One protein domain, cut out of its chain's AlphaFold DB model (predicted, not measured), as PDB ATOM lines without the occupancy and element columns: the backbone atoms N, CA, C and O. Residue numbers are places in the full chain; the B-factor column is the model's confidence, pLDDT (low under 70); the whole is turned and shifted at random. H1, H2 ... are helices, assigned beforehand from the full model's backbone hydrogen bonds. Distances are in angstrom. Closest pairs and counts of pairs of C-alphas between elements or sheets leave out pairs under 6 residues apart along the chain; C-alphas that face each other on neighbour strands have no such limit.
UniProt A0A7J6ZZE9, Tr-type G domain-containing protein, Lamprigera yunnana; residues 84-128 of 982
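This is residues 84 to 128 of the 982 residues of the protein "Tr-type G domain-containing protein" of Lamprigera yunnana (UniProt A0A7J6ZZE9). One long helix, H1, makes the longest axis of a small three-helix body, and two shorter helices, H2 and H3, pack on the middle part of its length. H2 and H3 also meet each other, all three stand at steep angles, and the three helix centres make a triangle. The printed part has 45 residues with three named helices, in the order H1, H2, H3, and no named strand; the class is all helix. The whole is compact, with a radius of gyration of the C-alphas of 9.2 A, and elongated in outline, spanning 26 by 16 by 16 A.

H1 holds residues 84 to 100, from C-alpha 84 at (-78.509, -73.648, 152.321) to C-alpha 100 at (-56.968, -74.594, 140.567), a length of 24.6 A. After residues 101 to 105 comes H2, residues 106 to 115, 14.3 A from first to last C-alpha, which begins with C-alpha 106 at (-59.295, -74.523, 152.662). Residues 116 to 119 follow, and then H3, residues 120 to 128, 12.2 A long, which ends with C-alpha 128 at (-54.941, -65.982, 140.459).

H1 touches H2 with its residues 89 to 93 alone, and the closest C-alphas are those of Ile 93 and Leu 109, 6.7 A apart. H1 and H2 stand at a steep tilt of 63 degrees and run opposite ways. H1 only just touches H3, with 3 pairs of C-alphas within 8 A, and does so with its residues 92 to 96 alone; the closest C-alphas are those of Cys 92 and Met 120, 6.7 A apart. These two run the same way at a steep tilt of 45 degrees. H2 and H3 also only just touch, with 3 pairs within 8 A, and the C-alphas of Ile 113 and Ala 123 are the closest, at 5.9 A. They run opposite ways at a steep tilt of 56 degrees. The helix packing is mostly crossed: of these three pairs, 0 are at a shallow tilt. In H1, H2 and H3 every O i to N i+4 pair is within hydrogen-bond range.

The two C-alphas farthest apart are those of Ile 84 and Leu 128, the first and last printed residues, at 27.5 A. The printed part runs from 84 to 128 with no cut. The links from H1 to H2, 5 residues, and from H2 to H3, 4 residues, are both tight. The mean pLDDT of the printed part is 81.8, and residues 102 to 103, in the link from H1 to H2, are under 70.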
ATOM      1  N   ILE A  84     -78.485 -73.902 153.769       80.56
ATOM      2  CA  ILE A  84     -78.509 -73.648 152.321       80.56
ATOM      3  C   ILE A  84     -77.207 -72.969 151.867       80.56
ATOM      4  O   ILE A  84     -76.657 -73.316 150.821       80.56
ATOM      5  N   ASP A  85     -76.691 -72.015 152.643       79.94
ATOM      6  CA  ASP A  85     -75.463 -71.288 152.307       79.94
ATOM      7  C   ASP A  85     -74.197 -72.101 152.620       79.94
ATOM      8  O   ASP A  85     -73.212 -71.977 151.895       79.94
ATOM      9  N   LYS A  86     -74.240 -73.021 153.596       84.69
ATOM     10  CA  LYS A  86     -73.199 -74.051 153.791       84.69
ATOM     11  C   LYS A  86     -73.106 -74.993 152.585       84.69
ATOM     12  O   LYS A  86     -72.012 -75.234 152.078       84.69
ATOM     13  N   ALA A  87     -74.241 -75.467 152.063       81.12
ATOM     14  CA  ALA A  87     -74.263 -76.299 150.856       81.12
ATOM     15  C   ALA A  87     -73.743 -75.548 149.610       81.12
ATOM     16  O   ALA A  87     -73.052 -76.128 148.769       81.12
ATOM     17  N   ARG A  88     -74.026 -74.240 149.502       82.06
ATOM     18  CA  ARG A  88     -73.448 -73.370 148.461       82.06
ATOM     19  C   ARG A  88     -71.942 -73.183 148.633       82.06
ATOM     20  O   ARG A  88     -71.228 -73.258 147.638       82.06
ATOM     21  N   LEU A  89     -71.465 -72.976 149.864       88.31
ATOM     22  CA  LEU A  89     -70.043 -72.818 150.176       88.31
ATOM     23  C   LEU A  89     -69.229 -74.019 149.679       88.31
ATOM     24  O   LEU A  89     -68.265 -73.827 148.943       88.31
ATOM     25  N   GLU A  90     -69.654 -75.241 150.009       88.06
ATOM     26  CA  GLU A  90     -68.944 -76.458 149.585       88.06
ATOM     27  C   GLU A  90     -69.001 -76.673 148.070       88.06
ATOM     28  O   GLU A  90     -67.971 -76.939 147.449       88.06
ATOM     29  N   SER A  91     -70.158 -76.446 147.437       88.38
ATOM     30  CA  SER A  91     -70.278 -76.507 145.970       88.38
ATOM     31  C   SER A  91     -69.336 -75.520 145.263       88.38
ATOM     32  O   SER A  91     -68.752 -75.848 144.227       88.38
ATOM     33  N   CYS A  92     -69.128 -74.329 145.836       85.56
ATOM     34  CA  CYS A  92     -68.143 -73.367 145.346       85.56
ATOM     35  C   CYS A  92     -66.695 -73.833 145.588       85.56
ATOM     36  O   CYS A  92     -65.863 -73.719 144.688       85.56
ATOM     37  N   ILE A  93     -66.382 -74.375 146.770       87.94
ATOM     38  CA  ILE A  93     -65.036 -74.867 147.114       87.94
ATOM     39  C   ILE A  93     -64.605 -75.999 146.176       87.94
ATOM     40  O   ILE A  93     -63.489 -75.957 145.652       87.94
ATOM     41  N   ASP A  94     -65.471 -76.980 145.928       86.56
ATOM     42  CA  ASP A  94     -65.149 -78.124 145.070       86.56
ATOM     43  C   ASP A  94     -64.943 -77.705 143.610       86.56
ATOM     44  O   ASP A  94     -63.978 -78.136 142.974       86.56
ATOM     45  N   GLN A  95     -65.762 -76.781 143.100       82.75
ATOM     46  CA  GLN A  95     -65.582 -76.223 141.757       82.75
ATOM     47  C   GLN A  95     -64.282 -75.403 141.628       82.75
ATOM     48  O   GLN A  95     -63.581 -75.535 140.624       82.75
ATOM     49  N   ILE A  96     -63.895 -74.602 142.635       84.12
ATOM     50  CA  ILE A  96     -62.605 -73.881 142.608       84.12
ATOM     51  C   ILE A  96     -61.429 -74.867 142.674       84.12
ATOM     52  O   ILE A  96     -60.473 -74.726 141.906       84.12
ATOM     53  N   LYS A  97     -61.502 -75.905 143.520       84.25
ATOM     54  CA  LYS A  97     -60.484 -76.970 143.586       84.25
ATOM     55  C   LYS A  97     -60.370 -77.761 142.284       84.25
ATOM     56  O   LYS A  97     -59.267 -78.165 141.931       84.25
ATOM     57  N   GLN A  98     -61.464 -77.961 141.551       81.69
ATOM     58  CA  GLN A  98     -61.432 -78.626 140.246       81.69
ATOM     59  C   GLN A  98     -60.696 -77.792 139.178       81.69
ATOM     60  O   GLN A  98     -60.112 -78.361 138.259       81.69
ATOM     61  N   ILE A  99     -60.693 -76.458 139.311       78.81
ATOM     62  CA  ILE A  99     -60.031 -75.525 138.380       78.81
ATOM     63  C   ILE A  99     -58.565 -75.265 138.769       78.81
ATOM     64  O   ILE A  99     -57.696 -75.243 137.900       78.81
ATOM     65  N   ILE A 100     -58.284 -75.041 140.058       74.25
ATOM     66  CA  ILE A 100     -56.968 -74.594 140.567       74.25
ATOM     67  C   ILE A 100     -56.134 -75.761 141.141       74.25
ATOM     68  O   ILE A 100     -54.913 -75.663 141.264       74.25
ATOM     69  N   GLY A 101     -56.768 -76.891 141.460       71.31
ATOM     70  CA  GLY A 101     -56.152 -78.009 142.175       71.31
ATOM     71  C   GLY A 101     -56.104 -77.799 143.694       71.31
ATOM     72  O   GLY A 101     -56.560 -76.792 144.234       71.31
ATOM     73  N   GLY A 102     -55.522 -78.766 144.407       69.56
ATOM     74  CA  GLY A 102     -55.414 -78.767 145.875       69.56
ATOM     75  C   GLY A 102     -54.294 -77.893 146.459       69.56
ATOM     76  O   GLY A 102     -53.797 -78.211 147.532       69.56
ATOM     77  N   LEU A 103     -53.849 -76.852 145.746       66.06
ATOM     78  CA  LEU A 103     -52.677 -76.039 146.115       66.06
ATOM     79  C   LEU A 103     -52.987 -74.875 147.074       66.06
ATOM     80  O   LEU A 103     -52.059 -74.297 147.633       66.06
ATOM     81  N   VAL A 104     -54.262 -74.518 147.255       76.19
ATOM     82  CA  VAL A 104     -54.699 -73.407 148.120       76.19
ATOM     83  C   VAL A 104     -55.337 -73.968 149.400       76.19
ATOM     84  O   VAL A 104     -56.208 -74.839 149.293       76.19
ATOM     85  N   PRO A 105     -54.958 -73.493 150.606       81.31
ATOM     86  CA  PRO A 105     -55.565 -73.927 151.864       81.31
ATOM     87  C   PRO A 105     -57.084 -73.699 151.908       81.31
ATOM     88  O   PRO A 105     -57.597 -72.688 151.426       81.31
ATOM     89  N   ARG A 106     -57.824 -74.617 152.547       80.38
ATOM     90  CA  ARG A 106     -59.295 -74.523 152.662       80.38
ATOM     91  C   ARG A 106     -59.751 -73.241 153.375       80.38
ATOM     92  O   ARG A 106     -60.760 -72.671 152.977       80.38
ATOM     93  N   GLN A 107     -59.005 -72.781 154.381       80.25
ATOM     94  CA  GLN A 107     -59.318 -71.569 155.151       80.25
ATOM     95  C   GLN A 107     -59.311 -70.304 154.270       80.25
ATOM     96  O   GLN A 107     -60.249 -69.507 154.329       80.25
ATOM     97  N   ASP A 108     -58.315 -70.157 153.389       80.12
ATOM     98  CA  ASP A 108     -58.245 -69.053 152.421       80.12
ATOM     99  C   ASP A 108     -59.422 -69.090 151.442       80.12
ATOM    100  O   ASP A 108     -60.050 -68.061 151.186       80.12
ATOM    101  N   LEU A 109     -59.767 -70.279 150.930       83.50
ATOM    102  CA  LEU A 109     -60.909 -70.452 150.029       83.50
ATOM    103  C   LEU A 109     -62.224 -70.027 150.696       83.50
ATOM    104  O   LEU A 109     -62.965 -69.242 150.105       83.50
ATOM    105  N   VAL A 110     -62.495 -70.478 151.926       86.31
ATOM    106  CA  VAL A 110     -63.700 -70.087 152.683       86.31
ATOM    107  C   VAL A 110     -63.766 -68.564 152.846       86.31
ATOM    108  O   VAL A 110     -64.776 -67.952 152.495       86.31
ATOM    109  N   ASN A 111     -62.677 -67.933 153.293       81.62
ATOM    110  CA  ASN A 111     -62.631 -66.484 153.493       81.62
ATOM    111  C   ASN A 111     -62.842 -65.699 152.184       81.62
ATOM    112  O   ASN A 111     -63.615 -64.741 152.161       81.62
ATOM    113  N   ILE A 112     -62.208 -66.109 151.079       81.19
ATOM    114  CA  ILE A 112     -62.335 -65.441 149.772       81.19
ATOM    115  C   ILE A 112     -63.747 -65.618 149.188       81.19
ATOM    116  O   ILE A 112     -64.320 -64.659 148.667       81.19
ATOM    117  N   ILE A 113     -64.343 -66.811 149.294       85.31
ATOM    118  CA  ILE A 113     -65.699 -67.083 148.785       85.31
ATOM    119  C   ILE A 113     -66.748 -66.278 149.570       85.31
ATOM    120  O   ILE A 113     -67.666 -65.723 148.959       85.31
ATOM    121  N   LEU A 114     -66.585 -66.147 150.893       84.94
ATOM    122  CA  LEU A 114     -67.445 -65.305 151.731       84.94
ATOM    123  C   LEU A 114     -67.275 -63.809 151.412       84.94
ATOM    124  O   LEU A 114     -68.273 -63.112 151.248       84.94
ATOM    125  N   LEU A 115     -66.041 -63.317 151.229       81.88
ATOM    126  CA  LEU A 115     -65.772 -61.920 150.843       81.88
ATOM    127  C   LEU A 115     -66.408 -61.526 149.497       81.88
ATOM    128  O   LEU A 115     -66.794 -60.371 149.314       81.88
ATOM    129  N   TYR A 116     -66.533 -62.471 148.562       84.69
ATOM    130  CA  TYR A 116     -67.159 -62.253 147.254       84.69
ATOM    131  C   TYR A 116     -68.609 -62.757 147.155       84.69
ATOM    132  O   TYR A 116     -69.131 -62.853 146.041       84.69
ATOM    133  N   ASN A 117     -69.281 -63.034 148.283       80.94
ATOM    134  CA  ASN A 117     -70.676 -63.494 148.345       80.94
ATOM    135  C   ASN A 117     -70.969 -64.655 147.371       80.94
ATOM    136  O   ASN A 117     -71.877 -64.568 146.541       80.94
ATOM    137  N   PHE A 118     -70.171 -65.726 147.440       82.38
ATOM    138  CA  PHE A 118     -70.295 -66.930 146.600       82.38
ATOM    139  C   PHE A 118     -70.083 -66.707 145.086       82.38
ATOM    140  O   PHE A 118     -70.398 -67.575 144.271       82.38
ATOM    141  N   ASN A 119     -69.517 -65.566 144.669       83.50
ATOM    142  CA  ASN A 119     -69.215 -65.307 143.262       83.50
ATOM    143  C   ASN A 119     -67.895 -65.972 142.821       83.50
ATOM    144  O   ASN A 119     -66.801 -65.445 143.040       83.50
ATOM    145  N   MET A 120     -68.036 -67.113 142.144       80.38
ATOM    146  CA  MET A 120     -66.955 -67.961 141.630       80.38
ATOM    147  C   MET A 120     -65.905 -67.213 140.801       80.38
ATOM    148  O   MET A 120     -64.709 -67.320 141.070       80.38
ATOM    149  N   GLU A 121     -66.332 -66.434 139.804       83.44
ATOM    150  CA  GLU A 121     -65.416 -65.764 138.871       83.44
ATOM    151  C   GLU A 121     -64.554 -64.715 139.579       83.44
ATOM    152  O   GLU A 121     -63.362 -64.590 139.297       83.44
ATOM    153  N   LYS A 122     -65.134 -63.970 140.528       83.50
ATOM    154  CA  LYS A 122     -64.395 -62.973 141.315       83.50
ATOM    155  C   LYS A 122     -63.422 -63.632 142.292       83.50
ATOM    156  O   LYS A 122     -62.280 -63.186 142.374       83.50
ATOM    157  N   ALA A 123     -63.836 -64.714 142.953       82.25
ATOM    158  CA  ALA A 123     -62.973 -65.487 143.843       82.25
ATOM    159  C   ALA A 123     -61.759 -66.077 143.098       82.25
ATOM    160  O   ALA A 123     -60.622 -65.867 143.514       82.25
ATOM    161  N   VAL A 124     -61.974 -66.733 141.949       84.44
ATOM    162  CA  VAL A 124     -60.894 -67.312 141.128       84.44
ATOM    163  C   VAL A 124     -59.946 -66.234 140.593       84.44
ATOM    164  O   VAL A 124     -58.730 -66.381 140.712       84.44
ATOM    165  N   ASN A 125     -60.467 -65.118 140.068       83.06
ATOM    166  CA  ASN A 125     -59.626 -64.011 139.596       83.06
ATOM    167  C   ASN A 125     -58.805 -63.363 140.727       83.06
ATOM    168  O   ASN A 125     -57.677 -62.933 140.488       83.06
ATOM    169  N   PHE A 126     -59.330 -63.317 141.955       82.12
ATOM    170  CA  PHE A 126     -58.585 -62.836 143.119       82.12
ATOM    171  C   PHE A 126     -57.457 -63.802 143.518       82.12
ATOM    172  O   PHE A 126     -56.316 -63.369 143.681       82.12
ATOM    173  N   ILE A 127     -57.734 -65.112 143.573       81.12
ATOM    174  CA  ILE A 127     -56.736 -66.156 143.876       81.12
ATOM    175  C   ILE A 127     -55.595 -66.139 142.844       81.12
ATOM    176  O   ILE A 127     -54.425 -66.082 143.220       81.12
ATOM    177  N   LEU A 128     -55.923 -66.097 141.547       79.06
ATOM    178  CA  LEU A 128     -54.941 -65.982 140.459       79.06
ATOM    179  C   LEU A 128     -54.228 -64.615 140.439       79.06
ATOM    180  O   LEU A 128     -53.132 -64.484 139.893       79.06
TER     181      LEU A 128